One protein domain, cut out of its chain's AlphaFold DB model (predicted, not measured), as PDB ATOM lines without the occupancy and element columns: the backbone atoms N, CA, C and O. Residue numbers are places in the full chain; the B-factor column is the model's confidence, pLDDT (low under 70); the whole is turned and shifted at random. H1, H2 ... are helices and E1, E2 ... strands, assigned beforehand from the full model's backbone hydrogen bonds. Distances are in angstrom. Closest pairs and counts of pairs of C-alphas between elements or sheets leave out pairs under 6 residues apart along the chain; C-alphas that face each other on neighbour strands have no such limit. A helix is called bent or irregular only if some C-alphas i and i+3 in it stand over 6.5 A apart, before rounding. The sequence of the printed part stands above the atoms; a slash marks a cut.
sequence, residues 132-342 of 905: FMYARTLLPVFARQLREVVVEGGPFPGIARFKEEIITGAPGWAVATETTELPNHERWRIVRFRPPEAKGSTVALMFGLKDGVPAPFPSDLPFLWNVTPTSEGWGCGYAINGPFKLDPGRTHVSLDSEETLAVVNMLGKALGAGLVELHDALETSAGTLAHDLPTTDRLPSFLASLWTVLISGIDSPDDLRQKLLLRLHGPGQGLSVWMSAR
ATOM      1  N   PHE A 132     111.690 134.476 132.054       81.81
ATOM      2  CA  PHE A 132     110.497 133.654 131.889       81.81
ATOM      3  C   PHE A 132     110.327 132.617 133.005       81.81
ATOM      4  O   PHE A 132     109.205 132.185 133.245       81.81
ATOM      5  N   MET A 133     111.386 132.253 133.732       79.75
ATOM      6  CA  MET A 133     111.302 131.273 134.821       79.75
ATOM      7  C   MET A 133     110.236 131.610 135.874       79.75
ATOM      8  O   MET A 133     109.486 130.726 136.283       79.75
ATOM      9  N   TYR A 134     110.092 132.884 136.256       79.12
ATOM     10  CA  TYR A 134     109.045 133.312 137.190       79.12
ATOM     11  C   TYR A 134     107.670 133.302 136.533       79.12
ATOM     12  O   TYR A 134     106.708 132.784 137.098       79.12
ATOM     13  N   ALA A 135     107.587 133.795 135.297       80.50
ATOM     14  CA  ALA A 135     106.361 133.766 134.510       80.50
ATOM     15  C   ALA A 135     105.806 132.345 134.337       80.50
ATOM     16  O   ALA A 135     104.598 132.151 134.472       80.50
ATOM     17  N   ARG A 136     106.679 131.357 134.108       83.81
ATOM     18  CA  ARG A 136     106.333 129.934 133.996       83.81
ATOM     19  C   ARG A 136     105.535 129.456 135.209       83.81
ATOM     20  O   ARG A 136     104.546 128.755 135.033       83.81
ATOM     21  N   THR A 137     105.925 129.873 136.411       82.25
ATOM     22  CA  THR A 137     105.259 129.493 137.665       82.25
ATOM     23  C   THR A 137     103.982 130.294 137.929       82.25
ATOM     24  O   THR A 137     102.988 129.739 138.389       82.25
ATOM     25  N   LEU A 138     103.977 131.592 137.617       85.25
ATOM     26  CA  LEU A 138     102.842 132.484 137.890       85.25
ATOM     27  C   LEU A 138     101.666 132.280 136.929       85.25
ATOM     28  O   LEU A 138     100.502 132.415 137.321       85.25
ATOM     29  N   LEU A 139     101.959 131.941 135.672       86.06
ATOM     30  CA  LEU A 139     100.963 131.783 134.618       86.06
ATOM     31  C   LEU A 139      99.882 130.741 134.975       86.06
ATOM     32  O   LEU A 139      98.710 131.122 134.958       86.06
ATOM     33  N   PRO A 140     100.207 129.490 135.364       88.81
ATOM     34  CA  PRO A 140      99.211 128.508 135.801       88.81
ATOM     35  C   PRO A 140      98.316 128.963 136.964       88.81
ATOM     36  O   PRO A 140      97.138 128.607 137.017       88.81
ATOM     37  N   VAL A 141      98.858 129.760 137.892       88.69
ATOM     38  CA  VAL A 141      98.157 130.193 139.114       88.69
ATOM     39  C   VAL A 141      97.135 131.295 138.811       88.69
ATOM     40  O   VAL A 141      95.997 131.270 139.305       88.69
ATOM     41  N   PHE A 142      97.542 132.271 137.993       88.19
ATOM     42  CA  PHE A 142      96.788 133.499 137.743       88.19
ATOM     43  C   PHE A 142      95.988 133.510 136.439       88.19
ATOM     44  O   PHE A 142      95.012 134.264 136.331       88.19
ATOM     45  N   ALA A 143      96.369 132.710 135.442       83.44
ATOM     46  CA  ALA A 143      95.658 132.661 134.173       83.44
ATOM     47  C   ALA A 143      94.261 132.046 134.329       83.44
ATOM     48  O   ALA A 143      94.000 131.177 135.162       83.44
ATOM     49  N   ARG A 144      93.338 132.470 133.460       79.31
ATOM     50  CA  ARG A 144      91.961 131.956 133.467       79.31
ATOM     51  C   ARG A 144      91.884 130.471 133.133       79.31
ATOM     52  O   ARG A 144      91.143 129.758 133.796       79.31
ATOM     53  N   GLN A 145      92.626 130.036 132.115       80.62
ATOM     54  CA  GLN A 145      92.527 128.686 131.545       80.62
ATOM     55  C   GLN A 145      93.872 127.966 131.419       80.62
ATOM     56  O   GLN A 145      93.884 126.745 131.379       80.62
ATOM     57  N   LEU A 146      94.998 128.687 131.396       86.06
ATOM     58  CA  LEU A 146      96.311 128.048 131.375       86.06
ATOM     59  C   LEU A 146      96.563 127.378 132.733       86.06
ATOM     60  O   LEU A 146      96.418 128.028 133.771       86.06
ATOM     61  N   ARG A 147      96.900 126.088 132.725       86.06
ATOM     62  CA  ARG A 147      97.151 125.286 133.938       86.06
ATOM     63  C   ARG A 147      98.517 124.622 133.964       86.06
ATOM     64  O   ARG A 147      98.945 124.178 135.024       86.06
ATOM     65  N   GLU A 148      99.196 124.608 132.827       88.81
ATOM     66  CA  GLU A 148     100.488 123.971 132.653       88.81
ATOM     67  C   GLU A 148     101.354 124.792 131.703       88.81
ATOM     68  O   GLU A 148     100.866 125.323 130.702       88.81
ATOM     69  N   VAL A 149     102.638 124.902 132.037       90.12
ATOM     70  CA  VAL A 149     103.678 125.422 131.150       90.12
ATOM     71  C   VAL A 149     104.850 124.454 131.180       90.12
ATOM     72  O   VAL A 149     105.395 124.171 132.250       90.12
ATOM     73  N   VAL A 150     105.249 123.984 130.002       89.31
ATOM     74  CA  VAL A 150     106.384 123.080 129.807       89.31
ATOM     75  C   VAL A 150     107.481 123.831 129.060       89.31
ATOM     76  O   VAL A 150     107.214 124.494 128.060       89.31
ATOM     77  N   VAL A 151     108.711 123.748 129.566       88.81
ATOM     78  CA  VAL A 151     109.915 124.235 128.885       88.81
ATOM     79  C   VAL A 151     110.831 123.044 128.636       88.81
ATOM     80  O   VAL A 151     111.340 122.447 129.587       88.81
ATOM     81  N   GLU A 152     111.028 122.714 127.360       86.69
ATOM     82  CA  GLU A 152     111.898 121.630 126.900       86.69
ATOM     83  C   GLU A 152     113.159 122.199 126.244       86.69
ATOM     84  O   GLU A 152     113.087 123.101 125.408       86.69
ATOM     85  N   GLY A 153     114.326 121.669 126.621       82.31
ATOM     86  CA  GLY A 153     115.618 122.181 126.156       82.31
ATOM     87  C   GLY A 153     115.961 123.581 126.688       82.31
ATOM     88  O   GLY A 153     115.250 124.148 127.517       82.31
ATOM     89  N   GLY A 154     117.091 124.128 126.227       77.19
ATOM     90  CA  GLY A 154     117.578 125.449 126.639       77.19
ATOM     91  C   GLY A 154     117.945 125.556 128.133       77.19
ATOM     92  O   GLY A 154     118.015 124.551 128.846       77.19
ATOM     93  N   PRO A 155     118.230 126.772 128.627       73.62
ATOM     94  CA  PRO A 155     118.474 127.010 130.046       73.62
ATOM     95  C   PRO A 155     117.158 126.972 130.848       73.62
ATOM     96  O   PRO A 155     116.162 127.567 130.444       73.62
ATOM     97  N   PHE A 156     117.180 126.325 132.021       78.38
ATOM     98  CA  PHE A 156     116.047 126.173 132.959       78.38
ATOM     99  C   PHE A 156     114.849 125.327 132.454       78.38
ATOM    100  O   PHE A 156     113.698 125.776 132.558       78.38
ATOM    101  N   PRO A 157     115.064 124.090 131.958       85.81
ATOM    102  CA  PRO A 157     113.965 123.202 131.580       85.81
ATOM    103  C   PRO A 157     113.062 122.881 132.780       85.81
ATOM    104  O   PRO A 157     113.452 123.030 133.941       85.81
ATOM    105  N   GLY A 158     111.827 122.465 132.516       85.44
ATOM    106  CA  GLY A 158     110.923 121.995 133.565       85.44
ATOM    107  C   GLY A 158     109.453 122.289 133.309       85.44
ATOM    108  O   GLY A 158     109.077 122.970 132.353       85.44
ATOM    109  N   ILE A 159     108.629 121.766 134.210       86.81
ATOM    110  CA  ILE A 159     107.170 121.806 134.136       86.81
ATOM    111  C   ILE A 159     106.650 122.605 135.331       86.81
ATOM    112  O   ILE A 159     107.025 122.329 136.471       86.81
ATOM    113  N   ALA A 160     105.776 123.576 135.077       87.75
ATOM    114  CA  ALA A 160     105.006 124.252 136.115       87.75
ATOM    115  C   ALA A 160     103.521 123.948 135.926       87.75
ATOM    116  O   ALA A 160     102.961 124.201 134.856       87.75
ATOM    117  N   ARG A 161     102.884 123.429 136.976       89.06
ATOM    118  CA  ARG A 161     101.459 123.093 137.011       89.06
ATOM    119  C   ARG A 161     100.801 123.741 138.216       89.06
ATOM    120  O   ARG A 161     101.399 123.830 139.285       89.06
ATOM    121  N   PHE A 162      99.547 124.152 138.053       89.06
ATOM    122  CA  PHE A 162      98.706 124.555 139.175       89.06
ATOM    123  C   PHE A 162      97.367 123.828 139.102       89.06
ATOM    124  O   PHE A 162      96.425 124.266 138.437       89.06
ATOM    125  N   LYS A 163      97.308 122.692 139.795       89.19
ATOM    126  CA  LYS A 163      96.075 121.957 140.052       89.19
ATOM    127  C   LYS A 163      95.581 122.341 141.440       89.19
ATOM    128  O   LYS A 163      96.272 122.121 142.429       89.19
ATOM    129  N   GLU A 164      94.426 122.992 141.477       88.38
ATOM    130  CA  GLU A 164      93.861 123.562 142.696       88.38
ATOM    131  C   GLU A 164      92.974 122.570 143.442       88.38
ATOM    132  O   GLU A 164      92.102 121.940 142.845       88.38
ATOM    133  N   GLU A 165      93.160 122.497 144.755       89.94
ATOM    134  CA  GLU A 165      92.207 121.913 145.692       89.94
ATOM    135  C   GLU A 165      91.659 123.016 146.601       89.94
ATOM    136  O   GLU A 165      92.419 123.823 147.141       89.94
ATOM    137  N   ILE A 166      90.334 123.090 146.725       90.00
ATOM    138  CA  ILE A 166      89.659 124.118 147.525       90.00
ATOM    139  C   ILE A 166      89.818 123.777 149.005       90.00
ATOM    140  O   ILE A 166      89.558 122.647 149.411       90.00
ATOM    141  N   ILE A 167      90.186 124.767 149.818       89.31
ATOM    142  CA  ILE A 167      90.286 124.586 151.267       89.31
ATOM    143  C   ILE A 167      88.874 124.611 151.868       89.31
ATOM    144  O   ILE A 167      88.175 125.627 151.823       89.31
ATOM    145  N   THR A 168      88.440 123.479 152.421       86.38
ATOM    146  CA  THR A 168      87.130 123.342 153.072       86.38
ATOM    147  C   THR A 168      86.984 124.353 154.211       86.38
ATOM    148  O   THR A 168      87.878 124.489 155.036       86.38
ATOM    149  N   GLY A 169      85.859 125.072 154.259       86.69
ATOM    150  CA  GLY A 169      85.594 126.102 155.275       86.69
ATOM    151  C   GLY A 169      86.192 127.484 154.979       86.69
ATOM    152  O   GLY A 169      85.819 128.440 155.649       86.69
ATOM    153  N   ALA A 170      87.039 127.620 153.953       90.94
ATOM    154  CA  ALA A 170      87.701 128.875 153.593       90.94
ATOM    155  C   ALA A 170      87.406 129.255 152.123       90.94
ATOM    156  O   ALA A 170      88.206 128.971 151.222       90.94
ATOM    157  N   PRO A 171      86.244 129.865 151.824       89.81
ATOM    158  CA  PRO A 171      85.843 130.139 150.451       89.81
ATOM    159  C   PRO A 171      86.830 131.078 149.743       89.81
ATOM    160  O   PRO A 171      87.297 132.079 150.275       89.81
ATOM    161  N   GLY A 172      87.149 130.745 148.492       90.94
ATOM    162  CA  GLY A 172      88.115 131.495 147.687       90.94
ATOM    163  C   GLY A 172      89.572 131.068 147.878       90.94
ATOM    164  O   GLY A 172      90.408 131.438 147.050       90.94
ATOM    165  N   TRP A 173      89.885 130.253 148.889       93.50
ATOM    166  CA  TRP A 173      91.218 129.689 149.080       93.50
ATOM    167  C   TRP A 173      91.387 128.349 148.377       93.50
ATOM    168  O   TRP A 173      90.527 127.469 148.438       93.50
ATOM    169  N   ALA A 174      92.533 128.192 147.724       92.12
ATOM    170  CA  ALA A 174      92.950 126.937 147.131       92.12
ATOM    171  C   ALA A 174      94.441 126.689 147.349       92.12
ATOM    172  O   ALA A 174      95.246 127.623 147.290       92.12
ATOM    173  N   VAL A 175      94.805 125.427 147.540       91.75
ATOM    174  CA  VAL A 175      96.191 124.962 147.639       91.75
ATOM    175  C   VAL A 175      96.549 124.144 146.398       91.75
ATOM    176  O   VAL A 175      95.702 123.457 145.824       91.75
ATOM    177  N   ALA A 176      97.793 124.255 145.940       91.06
ATOM    178  CA  ALA A 176      98.304 123.414 144.868       91.06
ATOM    179  C   ALA A 176      98.477 121.968 145.361       91.06
ATOM    180  O   ALA A 176      99.136 121.739 146.376       91.06
ATOM    181  N   THR A 177      97.958 120.991 144.614       88.06
ATOM    182  CA  THR A 177      98.116 119.562 144.952       88.06
ATOM    183  C   THR A 177      99.558 119.068 144.782       88.06
ATOM    184  O   THR A 177      99.949 118.055 145.355       88.06
ATOM    185  N   GLU A 178     100.358 119.778 143.985       86.81
ATOM    186  CA  GLU A 178     101.752 119.463 143.666       86.81
ATOM    187  C   GLU A 178     102.664 120.638 144.042       86.81
ATOM    188  O   GLU A 178     102.254 121.802 144.033       86.81
ATOM    189  N   THR A 179     103.920 120.345 144.381       86.81
ATOM    190  CA  THR A 179     104.945 121.379 144.564       86.81
ATOM    191  C   THR A 179     105.531 121.788 143.222       86.81
ATOM    192  O   THR A 179     105.829 120.923 142.400       86.81
ATOM    193  N   THR A 180     105.793 123.076 143.041       83.31
ATOM    194  CA  THR A 180     106.497 123.603 141.872       83.31
ATOM    195  C   THR A 180     107.927 123.975 142.246       83.31
ATOM    196  O   THR A 180     108.196 124.468 143.342       83.31
ATOM    197  N   GLU A 181     108.859 123.757 141.326       78.62
ATOM    198  CA  GLU A 181     110.232 124.228 141.476       78.62
ATOM    199  C   GLU A 181     110.335 125.666 140.962       78.62
ATOM    200  O   GLU A 181     109.990 125.956 139.810       78.62
ATOM    201  N   LEU A 182     110.797 126.572 141.826       75.88
ATOM    202  CA  LEU A 182     111.292 127.878 141.407       75.88
ATOM    203  C   LEU A 182     112.778 127.690 141.062       75.88
ATOM    204  O   LEU A 182     113.529 127.287 141.946       75.88
ATOM    205  N   PRO A 183     113.229 127.900 139.809       62.59
ATOM    206  CA  PRO A 183     114.608 127.563 139.443       62.59
ATOM    207  C   PRO A 183     115.639 128.345 140.272       62.59
ATOM    208  O   PRO A 183     115.415 129.509 140.584       62.59
ATOM    209  N   ASN A 184     116.758 127.702 140.624       64.94
ATOM    210  CA  ASN A 184     117.760 128.166 141.609       64.94
ATOM    211  C   ASN A 184     117.254 128.271 143.063       64.94
ATOM    212  O   ASN A 184     117.973 128.771 143.931       64.94
ATOM    213  N   HIS A 185     116.047 127.781 143.345       70.12
ATOM    214  CA  HIS A 185     115.452 127.752 144.673       70.12
ATOM    215  C   HIS A 185     114.878 126.366 144.988       70.12
ATOM    216  O   HIS A 185     114.872 125.454 144.165       70.12
ATOM    217  N   GLU A 186     114.411 126.200 146.222       78.56
ATOM    218  CA  GLU A 186     113.807 124.956 146.697       78.56
ATOM    219  C   GLU A 186     112.392 124.744 146.121       78.56
ATOM    220  O   GLU A 186     111.887 125.561 145.349       78.56
ATOM    221  N   ARG A 187     111.744 123.624 146.460       86.06
ATOM    222  CA  ARG A 187     110.367 123.331 146.034       86.06
ATOM    223  C   ARG A 187     109.362 124.104 146.883       86.06
ATOM    224  O   ARG A 187     109.464 124.128 148.104       86.06
ATOM    225  N   TRP A 188     108.353 124.667 146.225       88.25
ATOM    226  CA  TRP A 188     107.315 125.473 146.862       88.25
ATOM    227  C   TRP A 188     105.940 124.885 146.603       88.25
ATOM    228  O   TRP A 188     105.636 124.455 145.488       88.25
ATOM    229  N   ARG A 189     105.069 124.933 147.606       90.75
ATOM    230  CA  ARG A 189     103.632 124.731 147.400       90.75
ATOM    231  C   ARG A 189     102.932 126.078 147.377       90.75
ATOM    232  O   ARG A 189     103.194 126.928 148.216       90.75
ATOM    233  N   ILE A 190     102.063 126.292 146.398       91.81
ATOM    234  CA  ILE A 190     101.401 127.583 146.208       91.81
ATOM    235  C   ILE A 190     100.024 127.554 146.862       91.81
ATOM    236  O   ILE A 190      99.242 126.632 146.624       91.81
ATOM    237  N   VAL A 191      99.714 128.593 147.634       93.69
ATOM    238  CA  VAL A 191      98.371 128.861 148.153       93.69
ATOM    239  C   VAL A 191      97.851 130.123 147.484       93.69
ATOM    240  O   VAL A 191      98.539 131.144 147.444       93.69
ATOM    241  N   ARG A 192      96.638 130.059 146.936       94.06
ATOM    242  CA  ARG A 192      96.010 131.154 146.194       94.06
ATOM    243  C   ARG A 192      94.683 131.539 146.830       94.06
ATOM    244  O   ARG A 192      93.813 130.694 147.012       94.06
ATOM    245  N   PHE A 193      94.496 132.835 147.035       95.38
ATOM    246  CA  PHE A 193      93.211 133.450 147.324       95.38
ATOM    247  C   PHE A 193      92.622 134.086 146.066       95.38
ATOM    248  O   PHE A 193      93.262 134.915 145.415       95.38
ATOM    249  N   ARG A 194      91.379 133.739 145.737       93.00
ATOM    250  CA  ARG A 194      90.570 134.422 144.725       93.00
ATOM    251  C   ARG A 194      89.245 134.845 145.362       93.00
ATOM    252  O   ARG A 194      88.518 133.963 145.816       93.00
ATOM    253  N   PRO A 195      88.889 136.144 145.347       92.00
ATOM    254  CA  PRO A 195      87.627 136.606 145.912       92.00
ATOM    255  C   PRO A 195      86.429 135.830 145.330       92.00
ATOM    256  O   PRO A 195      86.310 135.760 144.101       92.00
ATOM    257  N   PRO A 196      85.529 135.272 146.162       85.44
ATOM    258  CA  PRO A 196      84.370 134.511 145.687       85.44
ATOM    259  C   PRO A 196      83.443 135.311 144.761       85.44
ATOM    260  O   PRO A 196      82.869 134.756 143.825       85.44
ATOM    261  N   GLU A 197      83.337 136.622 144.988       78.75
ATOM    262  CA  GLU A 197      82.554 137.559 144.170       78.75
ATOM    263  C   GLU A 197      83.184 137.813 142.789       78.75
ATOM    264  O   GLU A 197      82.506 138.230 141.853       78.75
ATOM    265  N   ALA A 198      84.474 137.508 142.620       72.94
ATOM    266  CA  ALA A 198      85.233 137.745 141.397       72.94
ATOM    267  C   ALA A 198      85.325 136.492 140.499       72.94
ATOM    268  O   ALA A 198      86.336 136.279 139.820       72.94
ATOM    269  N   LYS A 199      84.288 135.641 140.469       64.44
ATOM    270  CA  LYS A 199      84.244 134.454 139.590       64.44
ATOM    271  C   LYS A 199      84.476 134.848 138.122       64.44
ATOM    272  O   LYS A 199      83.795 135.710 137.581       64.44
ATOM    273  N   GLY A 200      85.462 134.219 137.475       65.25
ATOM    274  CA  GLY A 200      85.880 134.525 136.093       65.25
ATOM    275  C   GLY A 200      86.880 135.687 135.948       65.25
ATOM    276  O   GLY A 200      87.443 135.896 134.865       65.25
ATOM    277  N   SER A 201      87.162 136.412 137.034       77.12
ATOM    278  CA  SER A 201      88.228 137.412 137.097       77.12
ATOM    279  C   SER A 201      89.605 136.763 137.252       77.12
ATOM    280  O   SER A 201      89.746 135.639 137.734       77.12
ATOM    281  N   THR A 202      90.643 137.496 136.855       82.69
ATOM    282  CA  THR A 202      92.044 137.132 137.107       82.69
ATOM    283  C   THR A 202      92.548 137.651 138.456       82.69
ATOM    284  O   THR A 202      93.655 137.295 138.855       82.69
ATOM    285  N   VAL A 203      91.744 138.461 139.162       90.38
ATOM    286  CA  VAL A 203      92.095 139.029 140.469       90.38
ATOM    287  C   VAL A 203      92.350 137.916 141.477       90.38
ATOM    288  O   VAL A 203      91.480 137.075 141.705       90.38
ATOM    289  N   ALA A 204      93.544 137.900 142.055       92.94
ATOM    290  CA  ALA A 204      93.948 136.908 143.040       92.94
ATOM    291  C   ALA A 204      95.194 137.372 143.799       92.94
ATOM    292  O   ALA A 204      95.952 138.211 143.313       92.94
ATOM    293  N   LEU A 205      95.420 136.771 144.958       95.12
ATOM    294  CA  LEU A 205      96.666 136.827 145.714       95.12
ATOM    295  C   LEU A 205      97.215 135.407 145.827       95.12
ATOM    296  O   LEU A 205      96.441 134.454 145.907       95.12
ATOM    297  N   MET A 206      98.531 135.246 145.844       93.44
ATOM    298  CA  MET A 206      99.163 133.971 146.160       93.44
ATOM    299  C   MET A 206     100.374 134.158 147.068       93.44
ATOM    300  O   MET A 206     101.094 135.148 146.940       93.44
ATOM    301  N   PHE A 207     100.630 133.169 147.916       94.12
ATOM    302  CA  PHE A 207     101.856 133.044 148.701       94.12
ATOM    303  C   PHE A 207     102.389 131.607 148.627       94.12
ATOM    304  O   PHE A 207     101.700 130.695 148.156       94.12
ATOM    305  N   GLY A 208     103.641 131.419 149.039       92.00
ATOM    306  CA  GLY A 208     104.334 130.139 148.979       92.00
ATOM    307  C   GLY A 208     104.468 129.485 150.348       92.00
ATOM    308  O   GLY A 208     104.677 130.164 151.350       92.00
ATOM    309  N   LEU A 209     104.385 128.160 150.369       91.50
ATOM    310  CA  LEU A 209     104.775 127.312 151.485       91.50
ATOM    311  C   LEU A 209     106.102 126.635 151.155       91.50
ATOM    312  O   LEU A 209     106.237 126.019 150.090       91.50
ATOM    313  N   LYS A 210     107.038 126.715 152.095       88.25
ATOM    314  CA  LYS A 210     108.308 125.997 152.101       88.25
ATOM    315  C   LYS A 210     108.287 125.037 153.288       88.25
ATOM    316  O   LYS A 210     108.058 125.474 154.412       88.25
ATOM    317  N   ASP A 211     108.418 123.739 153.029       83.06
ATOM    318  CA  ASP A 211     108.309 122.684 154.053       83.06
ATOM    319  C   ASP A 211     107.032 122.789 154.923       83.06
ATOM    320  O   ASP A 211     107.033 122.513 156.123       83.06
ATOM    321  N   GLY A 212     105.924 123.224 154.307       84.19
ATOM    322  CA  GLY A 212     104.624 123.423 154.962       84.19
ATOM    323  C   GLY A 212     104.468 124.730 155.750       84.19
ATOM    324  O   GLY A 212     103.427 124.946 156.369       84.19
ATOM    325  N   VAL A 213     105.456 125.630 155.721       88.75
ATOM    326  CA  VAL A 213     105.416 126.928 156.415       88.75
ATOM    327  C   VAL A 213     105.377 128.079 155.399       88.75
ATOM    328  O   VAL A 213     106.133 128.048 154.426       88.75
ATOM    329  N   PRO A 214     104.524 129.106 155.583       93.75
ATOM    330  CA  PRO A 214     104.518 130.291 154.739       93.75
ATOM    331  C   PRO A 214     105.887 130.962 154.741       93.75
ATOM    332  O   PRO A 214     106.429 131.277 155.797       93.75
ATOM    333  N   ALA A 215     106.437 131.190 153.556       92.19
ATOM    334  CA  ALA A 215     107.740 131.816 153.395       92.19
ATOM    335  C   ALA A 215     107.690 132.866 152.278       92.19
ATOM    336  O   ALA A 215     106.920 132.717 151.323       92.19
ATOM    337  N   PRO A 216     108.485 133.945 152.386       92.38
ATOM    338  CA  PRO A 216     108.522 134.967 151.357       92.38
ATOM    339  C   PRO A 216     109.138 134.395 150.078       92.38
ATOM    340  O   PRO A 216     110.205 133.783 150.115       92.38
ATOM    341  N   PHE A 217     108.485 134.619 148.937       88.88
ATOM    342  CA  PHE A 217     109.069 134.334 147.632       88.88
ATOM    343  C   PHE A 217     110.398 135.080 147.422       88.88
ATOM    344  O   PHE A 217     110.599 136.150 148.010       88.88
ATOM    345  N   PRO A 218     111.273 134.553 146.544       84.69
ATOM    346  CA  PRO A 218     112.468 135.255 146.083       84.69
ATOM    347  C   PRO A 218     112.165 136.693 145.635       84.69
ATOM    348  O   PRO A 218     111.109 136.967 145.065       84.69
ATOM    349  N   SER A 219     113.083 137.623 145.900       81.56
ATOM    350  CA  SER A 219     112.880 139.060 145.653       81.56
ATOM    351  C   SER A 219     112.766 139.433 144.172       81.56
ATOM    352  O   SER A 219     112.249 140.499 143.841       81.56
ATOM    353  N   ASP A 220     113.236 138.563 143.287       77.75
ATOM    354  CA  ASP A 220     113.147 138.674 141.838       77.75
ATOM    355  C   ASP A 220     111.839 138.109 141.259       77.75
ATOM    356  O   ASP A 220     111.538 138.346 140.084       77.75
ATOM    357  N   LEU A 221     111.012 137.446 142.078       81.94
ATOM    358  CA  LEU A 221     109.637 137.120 141.714       81.94
ATOM    359  C   LEU A 221     108.777 138.401 141.766       81.94
ATOM    360  O   LEU A 221     108.701 139.062 142.806       81.94
ATOM    361  N   PRO A 222     108.097 138.776 140.665       80.75
ATOM    362  CA  PRO A 222     107.361 140.033 140.603       80.75
ATOM    363  C   PRO A 222     106.125 140.019 141.508       80.75
ATOM    364  O   PRO A 222     105.288 139.119 141.437       80.75
ATOM    365  N   PHE A 223     105.973 141.081 142.303       87.19
ATOM    366  CA  PHE A 223     104.808 141.279 143.165       87.19
ATOM    367  C   PHE A 223     103.520 141.505 142.358       87.19
ATOM    368  O   PHE A 223     102.500 140.874 142.631       87.19
ATOM    369  N   LEU A 224     103.560 142.394 141.356       87.06
ATOM    370  CA  LEU A 224     102.423 142.687 140.479       87.06
ATOM    371  C   LEU A 224     102.542 141.919 139.156       87.06
ATOM    372  O   LEU A 224     103.260 142.320 138.236       87.06
ATOM    373  N   TRP A 225     101.782 140.836 139.017       81.44
ATOM    374  CA  TRP A 225     101.920 139.948 137.860       81.44
ATOM    375  C   TRP A 225     101.535 140.598 136.512       81.44
ATOM    376  O   TRP A 225     102.346 140.647 135.593       81.44
ATOM    377  N   ASN A 226     100.312 141.127 136.367       77.69
ATOM    378  CA  ASN A 226      99.790 141.589 135.062       77.69
ATOM    379  C   ASN A 226     100.503 142.826 134.475       77.69
ATOM    380  O   ASN A 226     100.276 143.184 133.316       77.69
ATOM    381  N   VAL A 227     101.333 143.492 135.276       67.19
ATOM    382  CA  VAL A 227     102.158 144.637 134.865       67.19
ATOM    383  C   VAL A 227     103.633 144.261 134.733       67.19
ATOM    384  O   VAL A 227     104.448 145.116 134.437       67.19
ATOM    385  N   THR A 228     104.009 142.989 134.862       71.25
ATOM    386  CA  THR A 228     105.377 142.554 134.545       71.25
ATOM    387  C   THR A 228     105.635 142.698 133.028       71.25
ATOM    388  O   THR A 228     104.765 142.308 132.242       71.25
ATOM    389  N   PRO A 229     106.796 143.215 132.566       63.41
ATOM    390  CA  PRO A 229     107.966 143.647 133.333       63.41
ATOM    391  C   PRO A 229     107.992 145.174 133.554       63.41
ATOM    392  O   PRO A 229     108.680 145.890 132.827       63.41
ATOM    393  N   THR A 230     107.266 145.697 134.546       65.81
ATOM    394  CA  THR A 230     107.533 147.050 135.066       65.81
ATOM    395  C   THR A 230     108.898 147.090 135.750       65.81
ATOM    396  O   THR A 230     109.448 146.059 136.145       65.81
ATOM    397  N   SER A 231     109.454 148.289 135.929       59.62
ATOM    398  CA  SER A 231     110.664 148.501 136.743       59.62
ATOM    399  C   SER A 231     110.437 148.273 138.248       59.62
ATOM    400  O   SER A 231     111.355 148.434 139.047       59.62
ATOM    401  N   GLU A 232     109.221 147.902 138.650       66.62
ATOM    402  CA  GLU A 232     108.796 147.722 140.037       66.62
ATOM    403  C   GLU A 232     109.287 146.383 140.597       66.62
ATOM    404  O   GLU A 232     108.591 145.370 140.581       66.62
ATOM    405  N   GLY A 233     110.507 146.381 141.130       67.00
ATOM    406  CA  GLY A 233     111.087 145.255 141.867       67.00
ATOM    407  C   GLY A 233     110.663 145.210 143.338       67.00
ATOM    408  O   GLY A 233     111.521 145.075 144.203       67.00
ATOM    409  N   TRP A 234     109.371 145.389 143.657       82.62
ATOM    410  CA  TRP A 234     108.926 145.570 145.053       82.62
ATOM    411  C   TRP A 234     109.230 144.381 145.976       82.62
ATOM    412  O   TRP A 234     109.440 144.596 147.167       82.62
ATOM    413  N   GLY A 235     109.263 143.146 145.460       79.62
ATOM    414  CA  GLY A 235     109.733 141.972 146.208       79.62
ATOM    415  C   GLY A 235     109.057 141.771 147.574       79.62
ATOM    416  O   GLY A 235     109.742 141.561 148.570       79.62
ATOM    417  N   CYS A 236     107.722 141.867 147.663       87.44
ATOM    418  CA  CYS A 236     106.991 141.749 148.938       87.44
ATOM    419  C   CYS A 236     106.886 140.310 149.482       87.44
ATOM    420  O   CYS A 236     106.224 140.093 150.487       87.44
ATOM    421  N   GLY A 237     107.490 139.310 148.833       90.25
ATOM    422  CA  GLY A 237     107.455 137.911 149.285       90.25
ATOM    423  C   GLY A 237     106.148 137.158 148.992       90.25
ATOM    424  O   GLY A 237     106.036 135.975 149.290       90.25
ATOM    425  N   TYR A 238     105.172 137.801 148.364       93.38
ATOM    426  CA  TYR A 238     103.961 137.184 147.821       93.38
ATOM    427  C   TYR A 238     103.632 137.856 146.481       93.38
ATOM    428  O   TYR A 238     104.318 138.799 146.091       93.38
ATOM    429  N   ALA A 239     102.630 137.377 145.745       91.69
ATOM    430  CA  ALA A 239     102.255 137.981 144.466       91.69
ATOM    431  C   ALA A 239     100.758 138.262 144.398       91.69
ATOM    432  O   ALA A 239      99.936 137.493 144.901       91.69
ATOM    433  N   ILE A 240     100.402 139.351 143.726       92.31
ATOM    434  CA  ILE A 240      99.023 139.714 143.436       92.31
ATOM    435  C   ILE A 240      98.817 139.901 141.940       92.31
ATOM    436  O   ILE A 240      99.701 140.306 141.178       92.31
ATOM    437  N   ASN A 241      97.595 139.626 141.520       90.31
ATOM    438  CA  ASN A 241      97.164 139.795 140.155       90.31
ATOM    439  C   ASN A 241      95.839 140.543 140.096       90.31
ATOM    440  O   ASN A 241      94.994 140.423 140.982       90.31
ATOM    441  N   GLY A 242      95.652 141.286 139.013       86.44
ATOM    442  CA  GLY A 242      94.442 142.036 138.730       86.44
ATOM    443  C   GLY A 242      94.578 142.834 137.435       86.44
ATOM    444  O   GLY A 242      95.673 142.943 136.873       86.44
ATOM    445  N   PRO A 243      93.481 143.413 136.925       82.00
ATOM    446  CA  PRO A 243      93.489 144.247 135.725       82.00
ATOM    447  C   PRO A 243      94.112 145.641 135.951       82.00
ATOM    448  O   PRO A 243      93.618 146.625 135.402       82.00
ATOM    449  N   PHE A 244      95.201 145.726 136.722       85.31
ATOM    450  CA  PHE A 244      95.904 146.967 137.049       85.31
ATOM    451  C   PHE A 244      96.320 147.723 135.779       85.31
ATOM    452  O   PHE A 244      96.726 147.112 134.782       85.31
ATOM    453  N   LYS A 245      96.179 149.052 135.794       82.75
ATOM    454  CA  LYS A 245      96.639 149.924 134.703       82.75
ATOM    455  C   LYS A 245      98.077 150.367 134.941       82.75
ATOM    456  O   LYS A 245      98.475 150.569 136.081       82.75
ATOM    457  N   LEU A 246      98.818 150.533 133.853       81.06
ATOM    458  CA  LEU A 246     100.136 151.160 133.854       81.06
ATOM    459  C   LEU A 246      99.999 152.684 133.800       81.06
ATOM    460  O   LEU A 246      98.993 153.197 133.300       81.06
ATOM    461  N   ASP A 247     101.009 153.387 134.293       79.62
ATOM    462  CA  ASP A 247     101.170 154.823 134.090       79.62
ATOM    463  C   ASP A 247     101.416 155.162 132.596       79.62
ATOM    464  O   ASP A 247     101.713 154.267 131.794       79.62
ATOM    465  N   PRO A 248     101.301 156.438 132.177       73.94
ATOM    466  CA  PRO A 248     101.555 156.833 130.789       73.94
ATOM    467  C   PRO A 248     102.951 156.444 130.273       73.94
ATOM    468  O   PRO A 248     103.087 156.134 129.087       73.94
ATOM    469  N   GLY A 249     103.967 156.417 131.148       72.06
ATOM    470  CA  GLY A 249     105.332 155.993 130.831       72.06
ATOM    471  C   GLY A 249     105.518 154.474 130.744       72.06
ATOM    472  O   GLY A 249     106.535 154.021 130.217       72.06
ATOM    473  N   ARG A 250     104.531 153.687 131.196       73.31
ATOM    474  CA  ARG A 250     104.557 152.215 131.275       73.31
ATOM    475  C   ARG A 250     105.731 151.668 132.085       73.31
ATOM    476  O   ARG A 250     106.206 150.564 131.824       73.31
ATOM    477  N   THR A 251     106.197 152.434 133.056       75.88
ATOM    478  CA  THR A 251     107.282 152.060 133.963       75.88
ATOM    479  C   THR A 251     106.738 151.524 135.283       75.88
ATOM    480  O   THR A 251     107.388 150.671 135.892       75.88
ATOM    481  N   HIS A 252     105.533 151.948 135.678       81.44
ATOM    482  CA  HIS A 252     104.925 151.655 136.976       81.44
ATOM    483  C   HIS A 252     103.407 151.408 136.890       81.44
ATOM    484  O   HIS A 252     102.749 151.720 135.891       81.44
ATOM    485  N   VAL A 253     102.819 150.851 137.948       84.06
ATOM    486  CA  VAL A 253     101.369 150.774 138.128       84.06
ATOM    487  C   VAL A 253     100.791 152.169 138.389       84.06
ATOM    488  O   VAL A 253     101.295 152.948 139.193       84.06
ATOM    489  N   SER A 254      99.685 152.494 137.721       85.00
ATOM    490  CA  SER A 254      98.972 153.753 137.925       85.00
ATOM    491  C   SER A 254      98.050 153.648 139.137       85.00
ATOM    492  O   SER A 254      96.997 153.000 139.077       85.00
ATOM    493  N   LEU A 255      98.440 154.315 140.227       84.81
ATOM    494  CA  LEU A 255      97.607 154.494 141.422       84.81
ATOM    495  C   LEU A 255      96.622 155.670 141.310       84.81
ATOM    496  O   LEU A 255      95.747 155.788 142.159       84.81
ATOM    497  N   ASP A 256      96.706 156.476 140.249       83.62
ATOM    498  CA  ASP A 256      95.713 157.514 139.920       83.62
ATOM    499  C   ASP A 256      94.486 156.943 139.182       83.62
ATOM    500  O   ASP A 256      93.460 157.601 139.026       83.62
ATOM    501  N   SER A 257      94.576 155.694 138.717       86.88
ATOM    502  CA  SER A 257      93.484 154.985 138.054       86.88
ATOM    503  C   SER A 257      92.436 154.519 139.069       86.88
ATOM    504  O   SER A 257      92.681 153.588 139.843       86.88
ATOM    505  N   GLU A 258      91.230 155.093 139.004       86.12
ATOM    506  CA  GLU A 258      90.090 154.678 139.839       86.12
ATOM    507  C   GLU A 258      89.790 153.178 139.719       86.12
ATOM    508  O   GLU A 258      89.485 152.524 140.712       86.12
ATOM    509  N   GLU A 259      89.950 152.598 138.528       84.81
ATOM    510  CA  GLU A 259      89.763 151.162 138.304       84.81
ATOM    511  C   GLU A 259      90.815 150.314 139.034       84.81
ATOM    512  O   GLU A 259      90.479 149.286 139.623       84.81
ATOM    513  N   THR A 260      92.085 150.746 139.025       87.81
ATOM    514  CA  THR A 260      93.164 150.067 139.765       87.81
ATOM    515  C   THR A 260      92.845 150.104 141.257       87.81
ATOM    516  O   THR A 260      92.850 149.064 141.918       87.81
ATOM    517  N   LEU A 261      92.502 151.288 141.776       90.50
ATOM    518  CA  LEU A 261      92.164 151.472 143.185       90.50
ATOM    519  C   LEU A 261      90.924 150.667 143.590       90.50
ATOM    520  O   LEU A 261      90.924 150.050 144.655       90.50
ATOM    521  N   ALA A 262      89.879 150.629 142.762       90.25
ATOM    522  CA  ALA A 262      88.665 149.859 143.030       90.25
ATOM    523  C   ALA A 262      88.960 148.358 143.154       90.25
ATOM    524  O   ALA A 262      88.484 147.710 144.089       90.25
ATOM    525  N   VAL A 263      89.796 147.817 142.263       90.19
ATOM    526  CA  VAL A 263      90.206 146.406 142.292       90.19
ATOM    527  C   VAL A 263      91.024 146.084 143.538       90.19
ATOM    528  O   VAL A 263      90.741 145.080 144.190       90.19
ATOM    529  N   VAL A 264      92.012 146.916 143.887       93.00
ATOM    530  CA  VAL A 264      92.846 146.690 145.082       93.00
ATOM    531  C   VAL A 264      92.000 146.776 146.352       93.00
ATOM    532  O   VAL A 264      92.089 145.890 147.196       93.00
ATOM    533  N   ASN A 265      91.111 147.771 146.461       93.56
ATOM    534  CA  ASN A 265      90.214 147.910 147.611       93.56
ATOM    535  C   ASN A 265      89.240 146.727 147.738       93.56
ATOM    536  O   ASN A 265      88.970 146.277 148.853       93.56
ATOM    537  N   MET A 266      88.690 146.234 146.622       93.56
ATOM    538  CA  MET A 266      87.828 145.046 146.612       93.56
ATOM    539  C   MET A 266      88.609 143.811 147.062       93.56
ATOM    540  O   MET A 266      88.152 143.101 147.958       93.56
ATOM    541  N   LEU A 267      89.811 143.603 146.507       95.06
ATOM    542  CA  LEU A 267      90.685 142.503 146.905       95.06
ATOM    543  C   LEU A 267      91.036 142.590 148.395       95.06
ATOM    544  O   LEU A 267      90.924 141.584 149.079       95.06
ATOM    545  N   GLY A 268      91.389 143.770 148.913       96.06
ATOM    546  CA  GLY A 268      91.705 143.979 150.329       96.06
ATOM    547  C   GLY A 268      90.528 143.691 151.260       96.06
ATOM    548  O   GLY A 268      90.693 142.993 152.260       96.06
ATOM    549  N   LYS A 269      89.319 144.156 150.921       95.38
ATOM    550  CA  LYS A 269      88.101 143.841 151.692       95.38
ATOM    551  C   LYS A 269      87.819 142.336 151.715       95.38
ATOM    552  O   LYS A 269      87.644 141.770 152.792       95.38
ATOM    553  N   ALA A 270      87.825 141.693 150.547       95.94
ATOM    554  CA  ALA A 270      87.587 140.256 150.431       95.94
ATOM    555  C   ALA A 270      88.676 139.436 151.138       95.94
ATOM    556  O   ALA A 270      88.367 138.462 151.815       95.94
ATOM    557  N   LEU A 271      89.940 139.852 151.023       97.06
ATOM    558  CA  LEU A 271      91.077 139.204 151.673       97.06
ATOM    559  C   LEU A 271      90.971 139.270 153.196       97.06
ATOM    560  O   LEU A 271      91.305 138.298 153.857       97.06
ATOM    561  N   GLY A 272      90.491 140.383 153.759       96.62
ATOM    562  CA  GLY A 272      90.306 140.512 155.206       96.62
ATOM    563  C   GLY A 272      89.330 139.477 155.766       96.62
ATOM    564  O   GLY A 272      89.665 138.781 156.722       96.62
ATOM    565  N   ALA A 273      88.160 139.328 155.134       95.88
ATOM    566  CA  ALA A 273      87.199 138.282 155.487       95.88
ATOM    567  C   ALA A 273      87.776 136.878 155.231       95.88
ATOM    568  O   ALA A 273      87.757 136.031 156.121       95.88
ATOM    569  N   GLY A 274      88.389 136.675 154.062       96.12
ATOM    570  CA  GLY A 274      88.982 135.398 153.680       96.12
ATOM    571  C   GLY A 274      90.103 134.935 154.614       96.12
ATOM    572  O   GLY A 274      90.224 133.740 154.852       96.12
ATOM    573  N   LEU A 275      90.922 135.834 155.167       97.31
ATOM    574  CA  LEU A 275      91.967 135.477 156.138       97.31
ATOM    575  C   LEU A 275      91.381 135.004 157.475       97.31
ATOM    576  O   LEU A 275      91.950 134.115 158.105       97.31
ATOM    577  N   VAL A 276      90.249 135.575 157.901       96.62
ATOM    578  CA  VAL A 276      89.523 135.111 159.094       96.62
ATOM    579  C   VAL A 276      88.927 133.729 158.839       96.62
ATOM    580  O   VAL A 276      89.138 132.829 159.642       96.62
ATOM    581  N   GLU A 277      88.276 133.530 157.693       94.88
ATOM    582  CA  GLU A 277      87.717 132.227 157.306       94.88
ATOM    583  C   GLU A 277      88.803 131.152 157.163       94.88
ATOM    584  O   GLU A 277      88.623 130.031 157.627       94.88
ATOM    585  N   LEU A 278      89.960 131.493 156.579       93.81
ATOM    586  CA  LEU A 278      91.108 130.588 156.503       93.81
ATOM    587  C   LEU A 278      91.620 130.222 157.896       93.81
ATOM    588  O   LEU A 278      91.873 129.051 158.154       93.81
ATOM    589  N   HIS A 279      91.763 131.201 158.793       93.31
ATOM    590  CA  HIS A 279      92.173 130.945 160.175       93.31
ATOM    591  C   HIS A 279      91.211 129.967 160.856       93.31
ATOM    592  O   HIS A 279      91.657 128.950 161.382       93.31
ATOM    593  N   ASP A 280      89.908 130.241 160.798       92.06
ATOM    594  CA  ASP A 280      88.877 129.424 161.447       92.06
ATOM    595  C   ASP A 280      88.816 128.010 160.856       92.06
ATOM    596  O   ASP A 280      88.684 127.023 161.584       92.06
ATOM    597  N   ALA A 281      88.956 127.888 159.534       89.56
ATOM    598  CA  ALA A 281      89.012 126.602 158.852       89.56
ATOM    599  C   ALA A 281      90.230 125.778 159.292       89.56
ATOM    600  O   ALA A 281      90.102 124.581 159.545       89.56
ATOM    601  N   LEU A 282      91.402 126.408 159.423       88.56
ATOM    602  CA  LEU A 282      92.616 125.732 159.881       88.56
ATOM    603  C   LEU A 282      92.536 125.337 161.366       88.56
ATOM    604  O   LEU A 282      93.048 124.285 161.737       88.56
ATOM    605  N   GLU A 283      91.870 126.136 162.201       86.62
ATOM    606  CA  GLU A 283      91.673 125.841 163.627       86.62
ATOM    607  C   GLU A 283      90.673 124.691 163.851       86.62
ATOM    608  O   GLU A 283      90.868 123.845 164.723       86.62
ATOM    609  N   THR A 284      89.622 124.618 163.029       81.38
ATOM    610  CA  THR A 284      88.578 123.581 163.118       81.38
ATOM    611  C   THR A 284      88.953 122.268 162.433       81.38
ATOM    612  O   THR A 284      88.469 121.207 162.834       81.38
ATOM    613  N   SER A 285      89.837 122.298 161.432       68.75
ATOM    614  CA  SER A 285      90.265 121.117 160.670       68.75
ATOM    615  C   SER A 285      91.376 120.342 161.389       68.75
ATOM    616  O   SER A 285      92.486 120.186 160.878       68.75
ATOM    617  N   ALA A 286      91.084 119.832 162.587       53.03
ATOM    618  CA  ALA A 286      91.993 118.986 163.356       53.03
ATOM    619  C   ALA A 286      92.247 117.643 162.627       53.03
ATOM    620  O   ALA A 286      91.506 116.675 162.785       53.03
ATOM    621  N   GLY A 287      93.302 117.586 161.805       51.84
ATOM    622  CA  GLY A 287      93.903 116.334 161.315       51.84
ATOM    623  C   GLY A 287      93.544 115.867 159.895       51.84
ATOM    624  O   GLY A 287      93.979 114.786 159.510       51.84
ATOM    625  N   THR A 288      92.796 116.638 159.099       51.09
ATOM    626  CA  THR A 288      92.395 116.267 157.713       51.09
ATOM    627  C   THR A 288      92.705 117.343 156.672       51.09
ATOM    628  O   THR A 288      92.048 117.439 155.640       51.09
ATOM    629  N   LEU A 289      93.726 118.166 156.909       58.03
ATOM    630  CA  LEU A 289      94.180 119.115 155.899       58.03
ATOM    631  C   LEU A 289      95.165 118.420 154.954       58.03
ATOM    632  O   LEU A 289      96.250 117.997 155.355       58.03
ATOM    633  N   ALA A 290      94.753 118.259 153.699       60.56
ATOM    634  CA  ALA A 290      95.593 117.710 152.649       60.56
ATOM    635  C   ALA A 290      96.740 118.677 152.298       60.56
ATOM    636  O   ALA A 290      96.659 119.888 152.506       60.56
ATOM    637  N   HIS A 291      97.804 118.126 151.721       67.12
ATOM    638  CA  HIS A 291      98.847 118.881 151.036       67.12
ATOM    639  C   HIS A 291      99.595 119.952 151.871       67.12
ATOM    640  O   HIS A 291      99.711 121.098 151.437       67.12
ATOM    641  N   ASP A 292     100.329 119.540 152.912       66.81
ATOM    642  CA  ASP A 292     101.324 120.349 153.671       66.81
ATOM    643  C   ASP A 292     100.744 121.601 154.358       66.81
ATOM    644  O   ASP A 292     101.480 122.506 154.749       66.81
ATOM    645  N   LEU A 293      99.423 121.659 154.528       75.25
ATOM    646  CA  LEU A 293      98.785 122.586 155.456       75.25
ATOM    647  C   LEU A 293      99.098 122.169 156.909       75.25
ATOM    648  O   LEU A 293      99.337 120.987 157.176       75.25
ATOM    649  N   PRO A 294      99.156 123.122 157.857       74.38
ATOM    650  CA  PRO A 294      99.682 122.864 159.192       74.38
ATOM    651  C   PRO A 294      98.784 121.896 159.970       74.38
ATOM    652  O   PRO A 294      97.560 121.993 159.934       74.38
ATOM    653  N   THR A 295      99.401 120.995 160.735       67.19
ATOM    654  CA  THR A 295      98.709 120.288 161.819       67.19
ATOM    655  C   THR A 295      98.375 121.261 162.951       67.19
ATOM    656  O   THR A 295      98.987 122.329 163.053       67.19
ATOM    657  N   THR A 296      97.450 120.883 163.840       70.50
ATOM    658  CA  THR A 296      97.020 121.715 164.979       70.50
ATOM    659  C   THR A 296      98.205 122.255 165.793       70.50
ATOM    660  O   THR A 296      98.234 123.439 166.116       70.50
ATOM    661  N   ASP A 297      99.239 121.437 166.020       75.06
ATOM    662  CA  ASP A 297     100.437 121.821 166.784       75.06
ATOM    663  C   ASP A 297     101.297 122.888 166.086       75.06
ATOM    664  O   ASP A 297     101.968 123.686 166.738       75.06
ATOM    665  N   ARG A 298     101.291 122.925 164.747       83.12
ATOM    666  CA  ARG A 298     102.087 123.873 163.943       83.12
ATOM    667  C   ARG A 298     101.303 125.116 163.530       83.12
ATOM    668  O   ARG A 298     101.890 126.048 162.974       83.12
ATOM    669  N   LEU A 299     100.000 125.156 163.807       87.56
ATOM    670  CA  LEU A 299      99.117 126.244 163.401       87.56
ATOM    671  C   LEU A 299      99.570 127.627 163.916       87.56
ATOM    672  O   LEU A 299      99.614 128.553 163.104       87.56
ATOM    673  N   PRO A 300      99.981 127.813 165.189       87.81
ATOM    674  CA  PRO A 300     100.454 129.118 165.665       87.81
ATOM    675  C   PRO A 300     101.636 129.671 164.857       87.81
ATOM    676  O   PRO A 300     101.609 130.826 164.428       87.81
ATOM    677  N   SER A 301     102.640 128.828 164.590       86.94
ATOM    678  CA  SER A 301     103.832 129.196 163.815       86.94
ATOM    679  C   SER A 301     103.493 129.482 162.349       86.94
ATOM    680  O   SER A 301     104.000 130.447 161.770       86.94
ATOM    681  N   PHE A 302     102.573 128.705 161.769       91.12
ATOM    682  CA  PHE A 302     102.065 128.934 160.419       91.12
ATOM    683  C   PHE A 302     101.394 130.307 160.295       91.12
ATOM    684  O   PHE A 302     101.715 131.066 159.383       91.12
ATOM    685  N   LEU A 303     100.490 130.650 161.220       92.44
ATOM    686  CA  LEU A 303      99.755 131.920 161.191       92.44
ATOM    687  C   LEU A 303     100.688 133.120 161.401       92.44
ATOM    688  O   LEU A 303     100.554 134.118 160.693       92.44
ATOM    689  N   ALA A 304     101.655 133.007 162.317       91.00
ATOM    690  CA  ALA A 304     102.675 134.035 162.524       91.00
ATOM    691  C   ALA A 304     103.526 134.244 161.259       91.00
ATOM    692  O   ALA A 304     103.725 135.375 160.817       91.00
ATOM    693  N   SER A 305     103.956 133.156 160.617       93.25
ATOM    694  CA  SER A 305     104.723 133.212 159.366       93.25
ATOM    695  C   SER A 305     103.905 133.809 158.219       93.25
ATOM    696  O   SER A 305     104.407 134.649 157.473       93.25
ATOM    697  N   LEU A 306     102.621 133.449 158.106       95.56
ATOM    698  CA  LEU A 306     101.709 134.028 157.117       95.56
ATOM    699  C   LEU A 306     101.550 135.538 157.321       95.56
ATOM    700  O   LEU A 306     101.620 136.299 156.356       95.56
ATOM    701  N   TRP A 307     101.367 135.977 158.569       95.94
ATOM    702  CA  TRP A 307     101.313 137.397 158.904       95.94
ATOM    703  C   TRP A 307     102.598 138.118 158.483       95.94
ATOM    704  O   TRP A 307     102.522 139.136 157.793       95.94
ATOM    705  N   THR A 308     103.765 137.545 158.794       94.19
ATOM    706  CA  THR A 308     105.078 138.095 158.421       94.19
ATOM    707  C   THR A 308     105.258 138.212 156.907       94.19
ATOM    708  O   THR A 308     105.771 139.225 156.428       94.19
ATOM    709  N   VAL A 309     104.807 137.217 156.135       95.38
ATOM    710  CA  VAL A 309     104.850 137.263 154.665       95.38
ATOM    711  C   VAL A 309     103.953 138.374 154.123       95.38
ATOM    712  O   VAL A 309     104.394 139.163 153.292       95.38
ATOM    713  N   LEU A 310     102.709 138.469 154.597       96.00
ATOM    714  CA  LEU A 310     101.734 139.421 154.056       96.00
ATOM    715  C   LEU A 310     102.027 140.876 154.444       96.00
ATOM    716  O   LEU A 310     101.735 141.783 153.664       96.00
ATOM    717  N   ILE A 311     102.608 141.114 155.624       94.38
ATOM    718  CA  ILE A 311     102.957 142.472 156.072       94.38
ATOM    719  C   ILE A 311     104.266 142.981 155.454       94.38
ATOM    720  O   ILE A 311     104.568 144.174 155.522       94.38
ATOM    721  N   SER A 312     105.047 142.087 154.846       91.12
ATOM    722  CA  SER A 312     106.351 142.401 154.273       91.12
ATOM    723  C   SER A 312     106.277 143.564 153.284       91.12
ATOM    724  O   SER A 312     105.551 143.529 152.284       91.12
ATOM    725  N   GLY A 313     107.069 144.606 153.549       85.25
ATOM    726  CA  GLY A 313     107.197 145.749 152.659       85.25
ATOM    727  C   GLY A 313     106.307 146.938 152.938       85.25
ATOM    728  O   GLY A 313     106.434 147.939 152.235       85.25
ATOM    729  N   ILE A 314     105.404 146.853 153.911       90.50
ATOM    730  CA  ILE A 314     104.520 147.974 154.250       90.50
ATOM    731  C   ILE A 314     105.266 149.134 154.927       90.50
ATOM    732  O   ILE A 314     104.861 150.294 154.844       90.50
ATOM    733  N   ASP A 315     106.381 148.801 155.569       86.94
ATOM    734  CA  ASP A 315     107.367 149.674 156.199       86.94
ATOM    735  C   ASP A 315     108.401 150.232 155.201       86.94
ATOM    736  O   ASP A 315     109.320 150.952 155.590       86.94
ATOM    737  N   SER A 316     108.255 149.923 153.908       87.06
ATOM    738  CA  SER A 316     109.135 150.424 152.854       87.06
ATOM    739  C   SER A 316     108.987 151.942 152.658       87.06
ATOM    740  O   SER A 316     107.867 152.452 152.699       87.06
ATOM    741  N   PRO A 317     110.087 152.666 152.365       84.50
ATOM    742  CA  PRO A 317     110.033 154.085 152.010       84.50
ATOM    743  C   PRO A 317     109.502 154.350 150.586       84.50
ATOM    744  O   PRO A 317     109.351 155.509 150.209       84.50
ATOM    745  N   ASP A 318     109.252 153.312 149.776       89.06
ATOM    746  CA  ASP A 318     108.641 153.451 148.447       89.06
ATOM    747  C   ASP A 318     107.152 153.814 148.586       89.06
ATOM    748  O   ASP A 318     106.324 152.996 148.995       89.06
ATOM    749  N   ASP A 319     106.817 155.057 148.234       88.44
ATOM    750  CA  ASP A 319     105.474 155.631 148.360       88.44
ATOM    751  C   ASP A 319     104.417 154.884 147.526       88.44
ATOM    752  O   ASP A 319     103.296 154.676 147.996       88.44
ATOM    753  N   LEU A 320     104.756 154.418 146.316       88.50
ATOM    754  CA  LEU A 320     103.817 153.675 145.467       88.50
ATOM    755  C   LEU A 320     103.515 152.304 146.076       88.50
ATOM    756  O   LEU A 320     102.346 151.923 146.212       88.50
ATOM    757  N   ARG A 321     104.562 151.591 146.502       90.31
ATOM    758  CA  ARG A 321     104.429 150.303 147.193       90.31
ATOM    759  C   ARG A 321     103.591 150.455 148.457       90.31
ATOM    760  O   ARG A 321     102.622 149.718 148.642       90.31
ATOM    761  N   GLN A 322     103.936 151.419 149.309       91.00
ATOM    762  CA  GLN A 322     103.255 151.637 150.581       91.00
ATOM    763  C   GLN A 322     101.780 152.000 150.372       91.00
ATOM    764  O   GLN A 322     100.913 151.394 151.003       91.00
ATOM    765  N   LYS A 323     101.459 152.915 149.447       91.75
ATOM    766  CA  LYS A 323     100.069 153.283 149.125       91.75
ATOM    767  C   LYS A 323      99.243 152.089 148.661       91.75
ATOM    768  O   LYS A 323      98.096 151.941 149.090       91.75
ATOM    769  N   LEU A 324      99.802 151.236 147.804       92.81
ATOM    770  CA  LEU A 324      99.090 150.053 147.328       92.81
ATOM    771  C   LEU A 324      98.900 149.013 148.445       92.81
ATOM    772  O   LEU A 324      97.802 148.476 148.586       92.81
ATOM    773  N   LEU A 325      99.917 148.775 149.280       94.56
ATOM    774  CA  LEU A 325      99.812 147.863 150.424       94.56
ATOM    775  C   LEU A 325      98.823 148.364 151.485       94.56
ATOM    776  O   LEU A 325      98.046 147.571 152.010       94.56
ATOM    777  N   LEU A 326      98.760 149.672 151.749       94.00
ATOM    778  CA  LEU A 326      97.760 150.260 152.650       94.00
ATOM    779  C   LEU A 326      96.329 150.126 152.110       94.00
ATOM    780  O   LEU A 326      95.396 150.001 152.894       94.00
ATOM    781  N   ARG A 327      96.134 150.090 150.787       94.31
ATOM    782  CA  ARG A 327      94.831 149.784 150.159       94.31
ATOM    783  C   ARG A 327      94.481 148.290 150.167       94.31
ATOM    784  O   ARG A 327      93.340 147.926 149.887       94.31
ATOM    785  N   LEU A 328      95.463 147.423 150.410       95.12
ATOM    786  CA  LEU A 328      95.277 145.976 150.499       95.12
ATOM    787  C   LEU A 328      95.085 145.517 151.954       95.12
ATOM    788  O   LEU A 328      94.288 144.616 152.213       95.12
ATOM    789  N   HIS A 329      95.798 146.139 152.897       96.31
ATOM    790  CA  HIS A 329      95.928 145.692 154.289       96.31
ATOM    791  C   HIS A 329      95.624 146.759 155.351       96.31
ATOM    792  O   HIS A 329      95.598 146.419 156.537       96.31
ATOM    793  N   GLY A 330      95.413 148.018 154.955       93.12
ATOM    794  CA  GLY A 330      95.117 149.137 155.854       93.12
ATOM    795  C   GLY A 330      93.750 149.028 156.539       93.12
ATOM    796  O   GLY A 330      93.120 147.972 156.484       93.12
ATOM    797  N   PRO A 331      93.273 150.096 157.204       90.88
ATOM    798  CA  PRO A 331      92.091 150.047 158.068       90.88
ATOM    799  C   PRO A 331      90.842 149.447 157.400       90.88
ATOM    800  O   PRO A 331      90.355 149.949 156.387       90.88
ATOM    801  N   GLY A 332      90.306 148.373 157.987       91.50
ATOM    802  CA  GLY A 332      89.123 147.666 157.481       91.50
ATOM    803  C   GLY A 332      89.380 146.764 156.265       91.50
ATOM    804  O   GLY A 332      88.427 146.332 155.617       91.50
ATOM    805  N   GLN A 333      90.644 146.485 155.936       95.44
ATOM    806  CA  GLN A 333      91.067 145.648 154.809       95.44
ATOM    807  C   GLN A 333      92.158 144.651 155.232       95.44
ATOM    808  O   GLN A 333      92.935 144.917 156.146       95.44
ATOM    809  N   GLY A 334      92.234 143.503 154.556       96.25
ATOM    810  CA  GLY A 334      93.329 142.533 154.650       96.25
ATOM    811  C   GLY A 334      93.787 142.227 156.079       96.25
ATOM    812  O   GLY A 334      93.026 141.687 156.881       96.25
ATOM    813  N   LEU A 335      95.040 142.579 156.393       96.44
ATOM    814  CA  LEU A 335      95.645 142.289 157.693       96.44
ATOM    815  C   LEU A 335      94.930 142.994 158.843       96.44
ATOM    816  O   LEU A 335      94.761 142.377 159.887       96.44
ATOM    817  N   SER A 336      94.478 144.243 158.687       95.00
ATOM    818  CA  SER A 336      93.820 144.949 159.796       95.00
ATOM    819  C   SER A 336      92.537 144.254 160.258       95.00
ATOM    820  O   SER A 336      92.299 144.167 161.462       95.00
ATOM    821  N   VAL A 337      91.756 143.680 159.334       96.38
ATOM    822  CA  VAL A 337      90.561 142.881 159.667       96.38
ATOM    823  C   VAL A 337      90.965 141.614 160.410       96.38
ATOM    824  O   VAL A 337      90.405 141.306 161.460       96.38
ATOM    825  N   TRP A 338      91.976 140.909 159.899       96.94
ATOM    826  CA  TRP A 338      92.446 139.661 160.485       96.94
ATOM    827  C   TRP A 338      93.004 139.851 161.903       96.94
ATOM    828  O   TRP A 338      92.583 139.157 162.827       96.94
ATOM    829  N   MET A 339      93.867 140.854 162.095       95.75
ATOM    830  CA  MET A 339      94.443 141.217 163.395       95.75
ATOM    831  C   MET A 339      93.385 141.697 164.393       95.75
ATOM    832  O   MET A 339      93.537 141.474 165.590       95.75
ATOM    833  N   SER A 340      92.311 142.341 163.923       94.94
ATOM    834  CA  SER A 340      91.204 142.774 164.790       94.94
ATOM    835  C   SER A 340      90.323 141.606 165.242       94.94
ATOM    836  O   SER A 340      89.697 141.676 166.300       94.94
ATOM    837  N   ALA A 341      90.252 140.538 164.443       95.56
ATOM    838  CA  ALA A 341      89.377 139.392 164.679       95.56
ATOM    839  C   ALA A 341      90.062 138.227 165.413       95.56
ATOM    840  O   ALA A 341      89.383 137.493 166.136       95.56
ATOM    841  N   ARG A 342      91.372 138.018 165.222       94.75
ATOM    842  CA  ARG A 342      92.111 136.839 165.713       94.75
ATOM    843  C   ARG A 342      93.478 137.207 166.300       94.75
ATOM    844  O   ARG A 342      94.066 138.224 165.948       94.75
TER     845      ARG A 342
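What this domain is: This is residues 132 to 342 of the 905 residues of an uncharacterized protein of Planctomycetaceae bacterium (UniProt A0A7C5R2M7). A strongly twisted sheet, E3 to E8, is covered on one face by a helical hairpin of the long H2 and H3; H4 and H5 pack on H2, off the sheet. On the opposite face stands H1, and the small hairpin of E1 and E2 packs on H1, away from the other helices. The printed part has 211 residues, with five named helices and eight named strands in the order H1, E1 to E8, H2 to H5; its class is mixed, helices and strands. The larger sheet is antiparallel and branched at E6. The whole is compact, with a radius of gyration of the C-alphas of 16.5 A and spans of 51 by 48 by 32 A.

How they stand to each other: H1, residues 132 to 142, comes closest to E2, residues 158 to 161, at the C-alphas of Thr 137 and Ala 160, 5.5 A apart. E2 forms an antiparallel hairpin with E1, residues 148 to 151, with N 149 and O 160 at 2.9 A, within hydrogen-bond range. E2 runs on into E3, residues 164 to 166, at 27 degrees. E3, E4 (173 to 176), E5 (187 to 193), E6 (204 to 210) and E7 (213 to 215) form a meander, each strand the antiparallel neighbour of the one before; N 165 and O 175 are 2.9 A apart, N 174 and O 192 2.9 A, N 191 and O 207 2.9 A, N 210 and O 213 2.8 A. E5 lies on one side of E6; E7 and E8, residues 239 to 241, lie on the other side, with N 206 and O 239 at 2.8 A. H1 is on this sheet at a height of 10.8 A and only just stands up from it, rising 42 degrees. H2, residues 258 to 284, is on the opposite face at a height of 8.2 A. H3, residues 296 to 311, is on the same face as H2, along E7 at 8 degrees on the local plane. H2 touches H3 with residues 279 to 283 alone, at a shallow tilt of 14 degrees, opposite ways; the closest C-alphas, of Glu 283 and Thr 296, are 6.9 A apart. H2 touches H4, residues 319 to 329, at Gly 268 and Leu 328, C-alphas 4.1 A apart, and H5, residues 334 to 341, at Gly 272 and Gly 334, 3.7 A. Every O i to N i+4 pair is within hydrogen-bond range in H2, H4 and H5; H1 has 4 of 7 and H3 10 of 12.

Where its parts are: H1 begins at C-alpha 132 (110.497, 133.654, 131.889) and is 14.9 A long. E5 is 20.0 A and E6 20.2 A. H2, 38.9 A, begins at C-alpha 258 (90.090, 154.678, 139.839) and has a kink of 25 degrees near residue 273. H3, 23.4 A, is irregular: C-alphas 297 and 300 are 7.4 A apart. H5 ends at C-alpha 341 (89.377, 139.392, 164.679).

The domain as a whole: The C-alphas farthest apart, of Gly 249 and Gly 287, are 51.3 A apart. The printed part has no cut. The links E7 to E8, E8 to H2 and H2 to H3 are long. The mean pLDDT of the printed part is 85.6; 19 residues are under 70, among them 229 to 233 and 285 to 292.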